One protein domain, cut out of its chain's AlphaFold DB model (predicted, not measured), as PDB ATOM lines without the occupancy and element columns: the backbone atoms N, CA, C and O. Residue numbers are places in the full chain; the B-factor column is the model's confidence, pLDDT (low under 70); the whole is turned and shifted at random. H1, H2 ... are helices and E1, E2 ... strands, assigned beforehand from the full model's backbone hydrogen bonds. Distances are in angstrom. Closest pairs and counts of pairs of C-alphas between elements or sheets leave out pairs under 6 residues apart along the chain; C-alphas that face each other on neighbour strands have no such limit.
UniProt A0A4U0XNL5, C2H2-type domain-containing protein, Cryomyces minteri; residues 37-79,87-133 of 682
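Overview. This is residues 37 to 79 and 87 to 133 of the 682 residues of the protein "C2H2-type domain-containing protein" of Cryomyces minteri (UniProt A0A4U0XNL5). There is little regular structure: a small hairpin, E1 and E2, has H2 over one face and H3 beyond H2, with H1 far off before a long arc, residues 50 to 79. Named elements, mostly helix, run H1 E1 E2 H2 H3 and hold 35 of 90 printed residues. The whole is loose, radius of gyration of the C-alphas 15.8 A, spanning 46 by 35 by 16 A.

Along the chain. Find E1, residues 101 to 103, at C-alpha 101 (18.487, 84.585, -140.911); E2 is residues 108 to 110. H2 is residues 113 to 121, H3 123 to 129. H1, residues 37 to 49, runs 18.2 A from C-alpha 37 (-9.602, 79.775, -134.338).

Arrangement. In the antiparallel hairpin E1 and E2, N 101 and O 110 are within hydrogen-bond range, 2.8 A, as is every O i to N i+4 pair in the helices. The closest C-alphas of E2 and H2, Phe 110 and Tyr 116, are 5.5 A apart. H2 and H3 are close but not clearly touching, about perpendicular at 73 degrees; H1 is apart from both.

Size, cuts and confidence. Across the cut, C-alphas 79 and 87 are 17.5 A apart; residues 54 to 64 have pLDDT under 70.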
ATOM      1  N   ILE A  37      -9.846  80.428-135.637       79.44
ATOM      2  CA  ILE A  37      -9.602  79.775-134.338       79.44
ATOM      3  C   ILE A  37     -10.637  78.672-134.075       79.44
ATOM      4  O   ILE A  37     -10.269  77.597-133.603       79.44
ATOM      5  N   LYS A  38     -11.915  78.911-134.399       84.81
ATOM      6  CA  LYS A  38     -12.984  77.907-134.263       84.81
ATOM      7  C   LYS A  38     -12.749  76.708-135.187       84.81
ATOM      8  O   LYS A  38     -12.887  75.572-134.741       84.81
ATOM      9  N   GLU A  39     -12.365  76.943-136.438       81.56
ATOM     10  CA  GLU A  39     -12.021  75.892-137.407       81.56
ATOM     11  C   GLU A  39     -10.783  75.095-136.975       81.56
ATOM     12  O   GLU A  39     -10.814  73.865-136.965       81.56
ATOM     13  N   GLU A  40      -9.719  75.770-136.527       78.56
ATOM     14  CA  GLU A  40      -8.528  75.112-135.978       78.56
ATOM     15  C   GLU A  40      -8.847  74.308-134.711       78.56
ATOM     16  O   GLU A  40      -8.283  73.236-134.505       78.56
ATOM     17  N   GLY A  41      -9.749  74.804-133.862       82.12
ATOM     18  CA  GLY A  41     -10.222  74.101-132.671       82.12
ATOM     19  C   GLY A  41     -10.965  72.810-133.012       82.12
ATOM     20  O   GLY A  41     -10.679  71.771-132.416       82.12
ATOM     21  N   LYS A  42     -11.855  72.849-134.013       84.56
ATOM     22  CA  LYS A  42     -12.552  71.657-134.526       84.56
ATOM     23  C   LYS A  42     -11.570  70.640-135.103       84.56
ATOM     24  O   LYS A  42     -11.582  69.485-134.691       84.56
ATOM     25  N   ALA A  43     -10.648  71.082-135.954       78.94
ATOM     26  CA  ALA A  43      -9.664  70.198-136.569       78.94
ATOM     27  C   ALA A  43      -8.675  69.593-135.547       78.94
ATOM     28  O   ALA A  43      -8.234  68.455-135.698       78.94
ATOM     29  N   ARG A  44      -8.355  70.315-134.460       78.44
ATOM     30  CA  ARG A  44      -7.599  69.766-133.318       78.44
ATOM     31  C   ARG A  44      -8.361  68.667-132.595       78.44
ATOM     32  O   ARG A  44      -7.757  67.659-132.240       78.44
ATOM     33  N   TYR A  45      -9.651  68.882-132.359       79.44
ATOM     34  CA  TYR A  45     -10.514  67.914-131.692       79.44
ATOM     35  C   TYR A  45     -10.682  66.643-132.536       79.44
ATOM     36  O   TYR A  45     -10.539  65.542-132.014       79.44
ATOM     37  N   GLU A  46     -10.885  66.789-133.845       81.69
ATOM     38  CA  GLU A  46     -10.966  65.672-134.795       81.69
ATOM     39  C   GLU A  46      -9.654  64.879-134.865       81.69
ATOM     40  O   GLU A  46      -9.666  63.660-134.717       81.69
ATOM     41  N   ALA A  47      -8.506  65.558-134.981       78.12
ATOM     42  CA  ALA A  47      -7.202  64.894-134.975       78.12
ATOM     43  C   ALA A  47      -6.928  64.157-133.652       78.12
ATOM     44  O   ALA A  47      -6.436  63.028-133.667       78.12
ATOM     45  N   ALA A  48      -7.286  64.765-132.515       80.31
ATOM     46  CA  ALA A  48      -7.161  64.137-131.203       80.31
ATOM     47  C   ALA A  48      -8.059  62.896-131.067       80.31
ATOM     48  O   ALA A  48      -7.619  61.896-130.505       80.31
ATOM     49  N   ARG A  49      -9.282  62.934-131.618       79.50
ATOM     50  CA  ARG A  49     -10.199  61.784-131.656       79.50
ATOM     51  C   ARG A  49      -9.635  60.628-132.487       79.50
ATOM     52  O   ARG A  49      -9.775  59.478-132.089       79.50
ATOM     53  N   ASP A  50      -8.948  60.938-133.582       78.00
ATOM     54  CA  ASP A  50      -8.295  59.957-134.457       78.00
ATOM     55  C   ASP A  50      -6.893  59.533-133.955       78.00
ATOM     56  O   ASP A  50      -6.163  58.825-134.654       78.00
ATOM     57  N   GLY A  51      -6.476  59.987-132.763       74.12
ATOM     58  CA  GLY A  51      -5.178  59.665-132.155       74.12
ATOM     59  C   GLY A  51      -3.961  60.294-132.849       74.12
ATOM     60  O   GLY A  51      -2.824  59.913-132.572       74.12
ATOM     61  N   LYS A  52      -4.166  61.259-133.754       74.88
ATOM     62  CA  LYS A  52      -3.107  61.934-134.521       74.88
ATOM     63  C   LYS A  52      -2.811  63.315-133.933       74.88
ATOM     64  O   LYS A  52      -3.695  64.044-133.490       74.88
ATOM     65  N   LYS A  53      -1.541  63.729-133.964       72.25
ATOM     66  CA  LYS A  53      -1.161  65.093-133.568       72.25
ATOM     67  C   LYS A  53      -1.648  66.088-134.624       72.25
ATOM     68  O   LYS A  53      -1.336  65.938-135.801       72.25
ATOM     69  N   TYR A  54      -2.384  67.117-134.202       68.25
ATOM     70  CA  TYR A  54      -2.824  68.188-135.097       68.25
ATOM     71  C   TYR A  54      -1.643  69.044-135.570       68.25
ATOM     72  O   TYR A  54      -0.899  69.593-134.751       68.25
ATOM     73  N   PHE A  55      -1.524  69.219-136.886       62.09
ATOM     74  CA  PHE A  55      -0.598  70.155-137.518       62.09
ATOM     75  C   PHE A  55      -1.392  71.222-138.280       62.09
ATOM     76  O   PHE A  55      -2.379  70.924-138.951       62.09
ATOM     77  N   ARG A  56      -0.982  72.490-138.149       59.97
ATOM     78  CA  ARG A  56      -1.656  73.631-138.782       59.97
ATOM     79  C   ARG A  56      -1.485  73.535-140.303       59.97
ATOM     80  O   ARG A  56      -0.379  73.682-140.798       59.97
ATOM     81  N   ARG A  57      -2.596  73.244-140.986       52.53
ATOM     82  CA  ARG A  57      -2.848  73.188-142.439       52.53
ATOM     83  C   ARG A  57      -1.646  73.446-143.375       52.53
ATOM     84  O   ARG A  57      -1.519  74.525-143.939       52.53
ATOM     85  N   ALA A  58      -0.877  72.388-143.615       50.34
ATOM     86  CA  ALA A  58      -0.350  72.024-144.941       50.34
ATOM     87  C   ALA A  58      -0.388  70.496-145.189       50.34
ATOM     88  O   ALA A  58      -0.063  70.026-146.270       50.34
ATOM     89  N   SER A  59      -0.819  69.705-144.200       48.41
ATOM     90  CA  SER A  59      -0.744  68.241-144.205       48.41
ATOM     91  C   SER A  59      -2.132  67.592-144.197       48.41
ATOM     92  O   SER A  59      -2.416  66.715-143.379       48.41
ATOM     93  N   THR A  60      -3.032  68.056-145.063       51.25
ATOM     94  CA  THR A  60      -4.126  67.195-145.529       51.25
ATOM     95  C   THR A  60      -3.623  66.550-146.827       51.25
ATOM     96  O   THR A  60      -3.005  67.257-147.621       51.25
ATOM     97  N   PRO A  61      -3.795  65.235-147.045       54.03
ATOM     98  CA  PRO A  61      -2.887  64.468-147.903       54.03
ATOM     99  C   PRO A  61      -2.906  64.672-149.433       54.03
ATOM    100  O   PRO A  61      -2.023  64.080-150.045       54.03
ATOM    101  N   PRO A  62      -3.808  65.428-150.104       53.59
ATOM    102  CA  PRO A  62      -3.765  65.446-151.571       53.59
ATOM    103  C   PRO A  62      -2.745  66.418-152.198       53.59
ATOM    104  O   PRO A  62      -2.433  66.237-153.368       53.59
ATOM    105  N   ASP A  63      -2.185  67.385-151.455       57.41
ATOM    106  CA  ASP A  63      -1.321  68.447-152.026       57.41
ATOM    107  C   ASP A  63       0.131  68.461-151.499       57.41
ATOM    108  O   ASP A  63       0.895  69.385-151.798       57.41
ATOM    109  N   ALA A  64       0.539  67.464-150.702       65.50
ATOM    110  CA  ALA A  64       1.908  67.405-150.187       65.50
ATOM    111  C   ALA A  64       2.890  67.081-151.323       65.50
ATOM    112  O   ALA A  64       2.799  66.029-151.956       65.50
ATOM    113  N   ARG A  65       3.831  67.992-151.584       71.12
ATOM    114  CA  ARG A  65       4.859  67.803-152.617       71.12
ATOM    115  C   ARG A  65       6.020  66.989-152.061       71.12
ATOM    116  O   ARG A  65       6.362  67.116-150.885       71.12
ATOM    117  N   ASP A  66       6.655  66.201-152.918       78.12
ATOM    118  CA  ASP A  66       7.886  65.512-152.546       78.12
ATOM    119  C   ASP A  66       8.992  66.528-152.231       78.12
ATOM    120  O   ASP A  66       9.028  67.637-152.778       78.12
ATOM    121  N   THR A  67       9.894  66.165-151.317       77.12
ATOM    122  CA  THR A  67      11.031  67.026-150.977       77.12
ATOM    123  C   THR A  67      11.982  67.100-152.173       77.12
ATOM    124  O   THR A  67      12.670  66.136-152.500       77.12
ATOM    125  N   GLU A  68      12.022  68.258-152.832       74.81
ATOM    126  CA  GLU A  68      12.955  68.547-153.922       74.81
ATOM    127  C   GLU A  68      14.250  69.184-153.396       74.81
ATOM    128  O   GLU A  68      14.267  69.883-152.378       74.81
ATOM    129  N   ALA A  69      15.343  69.009-154.142       73.50
ATOM    130  CA  ALA A  69      16.564  69.768-153.901       73.50
ATOM    131  C   ALA A  69      16.307  71.279-154.065       73.50
ATOM    132  O   ALA A  69      15.595  71.716-154.975       73.50
ATOM    133  N   ARG A  70      16.916  72.100-153.198       72.50
ATOM    134  CA  ARG A  70      16.803  73.567-153.272       72.50
ATOM    135  C   ARG A  70      17.323  74.068-154.624       72.50
ATOM    136  O   ARG A  70      18.487  73.859-154.949       72.50
ATOM    137  N   LYS A  71      16.469  74.761-155.386       68.56
ATOM    138  CA  LYS A  71      16.807  75.330-156.708       68.56
ATOM    139  C   LYS A  71      17.648  76.610-156.620       68.56
ATOM    140  O   LYS A  71      18.363  76.929-157.560       68.56
ATOM    141  N   ALA A  72      17.583  77.324-155.494       72.56
ATOM    142  CA  ALA A  72      18.357  78.537-155.238       72.56
ATOM    143  C   ALA A  72      19.407  78.295-154.144       72.56
ATOM    144  O   ALA A  72      19.118  77.665-153.119       72.56
ATOM    145  N   ARG A  73      20.620  78.822-154.345       74.50
ATOM    146  CA  ARG A  73      21.645  78.877-153.296       74.50
ATOM    147  C   ARG A  73      21.201  79.879-152.231       74.50
ATOM    148  O   ARG A  73      20.717  80.957-152.558       74.50
ATOM    149  N   LEU A  74      21.372  79.519-150.960       78.75
ATOM    150  CA  LEU A  74      21.129  80.440-149.853       78.75
ATOM    151  C   LEU A  74      22.131  81.596-149.930       78.75
ATOM    152  O   LEU A  74      23.341  81.363-149.885       78.75
ATOM    153  N   ASP A  75      21.629  82.821-150.045       72.94
ATOM    154  CA  ASP A  75      22.457  84.021-150.031       72.94
ATOM    155  C   ASP A  75      22.858  84.367-148.592       72.94
ATOM    156  O   ASP A  75      22.156  85.053-147.849       72.94
ATOM    157  N   VAL A  76      24.004  83.829-148.185       78.25
ATOM    158  CA  VAL A  76      24.637  84.099-146.887       78.25
ATOM    159  C   VAL A  76      25.446  85.407-146.929       78.25
ATOM    160  O   VAL A  76      25.792  85.959-145.887       78.25
ATOM    161  N   ALA A  77      25.745  85.929-148.124       77.56
ATOM    162  CA  ALA A  77      26.637  87.069-148.314       77.56
ATOM    163  C   ALA A  77      25.917  88.421-148.187       77.56
ATOM    164  O   ALA A  77      26.539  89.408-147.795       77.56
ATOM    165  N   ALA A  78      24.607  88.476-148.448       76.50
ATOM    166  CA  ALA A  78      23.823  89.715-148.451       76.50
ATOM    167  C   ALA A  78      23.933  90.575-147.177       76.50
ATOM    168  O   ALA A  78      23.774  91.801-147.255       76.50
ATOM    169  N   GLN A  79      24.171  89.957-146.017       71.62
ATOM    170  CA  GLN A  79      24.233  90.621-144.708       71.62
ATOM    171  C   GLN A  79      25.663  90.764-144.154       71.62
ATOM    172  O   GLN A  79      25.844  91.297-143.059       71.62
ATOM    173  N   PRO A  87      14.459  96.673-133.511       79.69
ATOM    174  CA  PRO A  87      13.675  97.294-132.453       79.69
ATOM    175  C   PRO A  87      13.503  96.345-131.262       79.69
ATOM    176  O   PRO A  87      13.236  95.149-131.422       79.69
ATOM    177  N   VAL A  88      13.651  96.893-130.055       66.25
ATOM    178  CA  VAL A  88      13.539  96.159-128.789       66.25
ATOM    179  C   VAL A  88      12.116  95.596-128.673       66.25
ATOM    180  O   VAL A  88      11.164  96.345-128.476       66.25
ATOM    181  N   GLY A  89      11.969  94.280-128.863       71.50
ATOM    182  CA  GLY A  89      10.682  93.567-128.856       71.50
ATOM    183  C   GLY A  89      10.277  92.900-130.180       71.50
ATOM    184  O   GLY A  89       9.312  92.140-130.192       71.50
ATOM    185  N   ALA A  90      11.008  93.108-131.283       68.12
ATOM    186  CA  ALA A  90      10.693  92.486-132.582       68.12
ATOM    187  C   ALA A  90      10.920  90.963-132.641       68.12
ATOM    188  O   ALA A  90      10.356  90.282-133.500       68.12
ATOM    189  N   ALA A  91      11.717  90.425-131.716       72.12
ATOM    190  CA  ALA A  91      11.885  88.994-131.519       72.12
ATOM    191  C   ALA A  91      11.790  88.644-130.034       72.12
ATOM    192  O   ALA A  91      12.411  89.283-129.187       72.12
ATOM    193  N   THR A  92      11.020  87.604-129.723       76.12
ATOM    194  CA  THR A  92      10.985  86.979-128.398       76.12
ATOM    195  C   THR A  92      11.631  85.604-128.522       76.12
ATOM    196  O   THR A  92      11.058  84.666-129.084       76.12
ATOM    197  N   GLY A  93      12.873  85.488-128.046       79.62
ATOM    198  CA  GLY A  93      13.689  84.292-128.254       79.62
ATOM    199  C   GLY A  93      14.013  84.082-129.736       79.62
ATOM    200  O   GLY A  93      14.526  84.985-130.391       79.62
ATOM    201  N   LYS A  94      13.714  82.890-130.268       76.88
ATOM    202  CA  LYS A  94      13.887  82.581-131.698       76.88
ATOM    203  C   LYS A  94      12.709  83.037-132.563       76.88
ATOM    204  O   LYS A  94      12.820  82.943-133.774       76.88
ATOM    205  N   ARG A  95      11.586  83.478-131.983       81.38
ATOM    206  CA  ARG A  95      10.359  83.788-132.733       81.38
ATOM    207  C   ARG A  95      10.255  85.284-133.035       81.38
ATOM    208  O   ARG A  95      10.425  86.096-132.128       81.38
ATOM    209  N   GLY A  96       9.907  85.630-134.273       82.38
ATOM    210  CA  GLY A  96       9.824  87.020-134.751       82.38
ATOM    211  C   GLY A  96      11.043  87.448-135.572       82.38
ATOM    212  O   GLY A  96      11.987  86.681-135.713       82.38
ATOM    213  N   ARG A  97      11.018  88.656-136.148       82.38
ATOM    214  CA  ARG A  97      12.081  89.169-137.036       82.38
ATOM    215  C   ARG A  97      13.194  89.821-136.203       82.38
ATOM    216  O   ARG A  97      13.221  91.034-136.019       82.38
ATOM    217  N   GLY A  98      14.064  88.982-135.643       80.12
ATOM    218  CA  GLY A  98      15.271  89.379-134.911       80.12
ATOM    219  C   GLY A  98      16.517  89.517-135.794       80.12
ATOM    220  O   GLY A  98      16.445  89.431-137.016       80.12
ATOM    221  N   ALA A  99      17.678  89.709-135.162       79.94
ATOM    222  CA  ALA A  99      18.967  89.723-135.855       79.94
ATOM    223  C   ALA A  99      19.366  88.302-136.306       79.94
ATOM    224  O   ALA A  99      19.461  87.402-135.467       79.94
ATOM    225  N   GLY A 100      19.610  88.121-137.609       83.88
ATOM    226  CA  GLY A 100      20.033  86.857-138.226       83.88
ATOM    227  C   GLY A 100      19.172  86.444-139.427       83.88
ATOM    228  O   GLY A 100      18.405  87.242-139.970       83.88
ATOM    229  N   PHE A 101      19.274  85.175-139.826       87.19
ATOM    230  CA  PHE A 101      18.487  84.585-140.911       87.19
ATOM    231  C   PHE A 101      17.053  84.331-140.458       87.19
ATOM    232  O   PHE A 101      16.818  83.583-139.508       87.19
ATOM    233  N   TYR A 102      16.085  84.930-141.146       87.81
ATOM    234  CA  TYR A 102      14.664  84.750-140.862       87.81
ATOM    235  C   TYR A 102      14.032  83.726-141.809       87.81
ATOM    236  O   TYR A 102      14.234  83.761-143.021       87.81
ATOM    237  N   CYS A 103      13.247  82.811-141.245       88.25
ATOM    238  CA  CYS A 103      12.429  81.861-141.984       88.25
ATOM    239  C   CYS A 103      10.962  82.307-141.974       88.25
ATOM    240  O   CYS A 103      10.322  82.305-140.920       88.25
ATOM    241  N   GLU A 104      10.413  82.626-143.149       84.31
ATOM    242  CA  GLU A 104       9.033  83.120-143.279       84.31
ATOM    243  C   GLU A 104       7.982  82.031-143.031       84.31
ATOM    244  O   GLU A 104       6.914  82.312-142.503       84.31
ATOM    245  N   ALA A 105       8.292  80.770-143.348       83.50
ATOM    246  CA  ALA A 105       7.353  79.659-143.176       83.50
ATOM    247  C   ALA A 105       7.142  79.267-141.702       83.50
ATOM    248  O   ALA A 105       6.112  78.702-141.344       83.50
ATOM    249  N   CYS A 106       8.131  79.520-140.839       83.69
ATOM    250  CA  CYS A 106       8.122  79.073-139.442       83.69
ATOM    251  C   CYS A 106       8.120  80.217-138.419       83.69
ATOM    252  O   CYS A 106       8.004  79.942-137.224       83.69
ATOM    253  N   ASP A 107       8.241  81.472-138.860       86.62
ATOM    254  CA  ASP A 107       8.395  82.658-138.008       86.62
ATOM    255  C   ASP A 107       9.567  82.567-137.016       86.62
ATOM    256  O   ASP A 107       9.478  83.047-135.879       86.62
ATOM    257  N   LEU A 108      10.675  81.949-137.438       88.12
ATOM    258  CA  LEU A 108      11.871  81.753-136.615       88.12
ATOM    259  C   LEU A 108      13.086  82.479-137.203       88.12
ATOM    260  O   LEU A 108      13.336  82.404-138.405       88.12
ATOM    261  N   THR A 109      13.866  83.134-136.343       88.81
ATOM    262  CA  THR A 109      15.198  83.664-136.651       88.81
ATOM    263  C   THR A 109      16.313  82.808-136.076       88.81
ATOM    264  O   THR A 109      16.277  82.422-134.903       88.81
ATOM    265  N   PHE A 110      17.344  82.601-136.889       88.06
ATOM    266  CA  PHE A 110      18.550  81.853-136.562       88.06
ATOM    267  C   PHE A 110      19.776  82.751-136.699       88.06
ATOM    268  O   PHE A 110      19.888  83.518-137.652       88.06
ATOM    269  N   LYS A 111      20.695  82.664-135.735       86.12
ATOM    270  CA  LYS A 111      21.914  83.488-135.710       86.12
ATOM    271  C   LYS A 111      23.045  82.887-136.547       86.12
ATOM    272  O   LYS A 111      23.842  83.635-137.097       86.12
ATOM    273  N   ASP A 112      23.058  81.562-136.678       86.56
ATOM    274  CA  ASP A 112      24.114  80.810-137.356       86.56
ATOM    275  C   ASP A 112      23.613  80.175-138.660       86.56
ATOM    276  O   ASP A 112      22.478  79.691-138.737       86.56
ATOM    277  N   ASN A 113      24.501  80.086-139.656       87.50
ATOM    278  CA  ASN A 113      24.223  79.467-140.959       87.50
ATOM    279  C   ASN A 113      23.808  77.996-140.820       87.50
ATOM    280  O   ASN A 113      22.852  77.552-141.454       87.50
ATOM    281  N   LEU A 114      24.524  77.243-139.979       87.50
ATOM    282  CA  LEU A 114      24.290  75.811-139.791       87.50
ATOM    283  C   LEU A 114      22.907  75.557-139.186       87.50
ATOM    284  O   LEU A 114      22.149  74.751-139.714       87.50
ATOM    285  N   GLN A 115      22.540  76.314-138.147       88.62
ATOM    286  CA  GLN A 115      21.227  76.205-137.508       88.62
ATOM    287  C   GLN A 115      20.088  76.585-138.464       88.62
ATOM    288  O   GLN A 115      19.012  75.994-138.407       88.62
ATOM    289  N   TYR A 116      20.313  77.561-139.351       89.12
ATOM    290  CA  TYR A 116      19.332  77.934-140.369       89.12
ATOM    291  C   TYR A 116      19.139  76.824-141.412       89.12
ATOM    292  O   TYR A 116      18.007  76.476-141.741       89.12
ATOM    293  N   VAL A 117      20.228  76.218-141.895       89.12
ATOM    294  CA  VAL A 117      20.167  75.097-142.850       89.12
ATOM    295  C   VAL A 117      19.530  73.858-142.221       89.12
ATOM    296  O   VAL A 117      18.667  73.242-142.843       89.12
ATOM    297  N   GLU A 118      19.904  73.522-140.988       89.50
ATOM    298  CA  GLU A 118      19.311  72.421-140.226       89.50
ATOM    299  C   GLU A 118      17.809  72.643-140.012       89.50
ATOM    300  O   GLU A 118      17.007  71.726-140.186       89.50
ATOM    301  N   HIS A 119      17.398  73.884-139.728       89.44
ATOM    302  CA  HIS A 119      15.988  74.234-139.640       89.44
ATOM    303  C   HIS A 119      15.244  74.011-140.960       89.44
ATOM    304  O   HIS A 119      14.182  73.392-140.928       89.44
ATOM    305  N   LEU A 120      15.783  74.459-142.099       87.62
ATOM    306  CA  LEU A 120      15.153  74.257-143.413       87.62
ATOM    307  C   LEU A 120      14.961  72.768-143.743       87.62
ATOM    308  O   LEU A 120      13.968  72.402-144.364       87.62
ATOM    309  N   ASN A 121      15.869  71.909-143.278       87.25
ATOM    310  CA  ASN A 121      15.783  70.458-143.466       87.25
ATOM    311  C   ASN A 121      14.987  69.746-142.355       87.25
ATOM    312  O   ASN A 121      14.744  68.540-142.427       87.25
ATOM    313  N   SER A 122      14.580  70.460-141.304       87.94
ATOM    314  CA  SER A 122      13.854  69.870-140.183       87.94
ATOM    315  C   SER A 122      12.425  69.493-140.584       87.94
ATOM    316  O   SER A 122      11.748  70.214-141.319       87.94
ATOM    317  N   LYS A 123      11.901  68.402-140.005       82.75
ATOM    318  CA  LYS A 123      10.497  67.985-140.202       82.75
ATOM    319  C   LYS A 123       9.504  69.103-139.874       82.75
ATOM    320  O   LYS A 123       8.446  69.178-140.482       82.75
ATOM    321  N   GLN A 124       9.843  69.980-138.929       84.12
ATOM    322  CA  GLN A 124       9.010  71.126-138.573       84.12
ATOM    323  C   GLN A 124       8.862  72.113-139.738       84.12
ATOM    324  O   GLN A 124       7.755  72.593-139.973       84.12
ATOM    325  N   HIS A 125       9.950  72.401-140.459       85.81
ATOM    326  CA  HIS A 125       9.920  73.292-141.615       85.81
ATOM    327  C   HIS A 125       9.240  72.640-142.817       85.81
ATOM    328  O   HIS A 125       8.350  73.253-143.396       85.81
ATOM    329  N   LEU A 126       9.575  71.383-143.125       85.19
ATOM    330  CA  LEU A 126       8.963  70.635-144.231       85.19
ATOM    331  C   LEU A 126       7.439  70.522-144.075       85.19
ATOM    332  O   LEU A 126       6.688  70.744-145.018       85.19
ATOM    333  N   VAL A 127       6.958  70.271-142.853       80.75
ATOM    334  CA  VAL A 127       5.516  70.249-142.567       80.75
ATOM    335  C   VAL A 127       4.889  71.636-142.712       80.75
ATOM    336  O   VAL A 127       3.750  71.728-143.156       80.75
ATOM    337  N   ALA A 128       5.599  72.715-142.371       81.31
ATOM    338  CA  ALA A 128       5.097  74.079-142.546       81.31
ATOM    339  C   ALA A 128       5.054  74.513-144.024       81.31
ATOM    340  O   ALA A 128       4.177  75.287-144.401       81.31
ATOM    341  N   THR A 129       5.967  74.009-144.861       80.56
ATOM    342  CA  THR A 129       6.021  74.284-146.308       80.56
ATOM    343  C   THR A 129       5.171  73.327-147.149       80.56
ATOM    344  O   THR A 129       5.041  73.538-148.353       80.56
ATOM    345  N   GLY A 130       4.568  72.301-146.537       76.75
ATOM    346  CA  GLY A 130       3.744  71.308-147.234       76.75
ATOM    347  C   GLY A 130       4.550  70.273-148.023       76.75
ATOM    348  O   GLY A 130       4.045  69.716-148.995       76.75
ATOM    349  N   GLN A 131       5.801  70.025-147.629       81.62
ATOM    350  CA  GLN A 131       6.660  68.994-148.209       81.62
ATOM    351  C   GLN A 131       6.631  67.709-147.374       81.62
ATOM    352  O   GLN A 131       6.661  67.744-146.140       81.62
ATOM    353  N   SER A 132       6.600  66.552-148.038       77.75
ATOM    354  CA  SER A 132       6.702  65.257-147.367       77.75
ATOM    355  C   SER A 132       8.162  64.901-147.087       77.75
ATOM    356  O   SER A 132       8.973  64.794-148.004       77.75
ATOM    357  N   GLY A 133       8.492  64.623-145.823       72.31
ATOM    358  CA  GLY A 133       9.803  64.085-145.424       72.31
ATOM    359  C   GLY A 133       9.978  62.584-145.698       72.31
ATOM    360  O   GLY A 133      10.897  61.972-145.157       72.31
TER     361      GLY A 133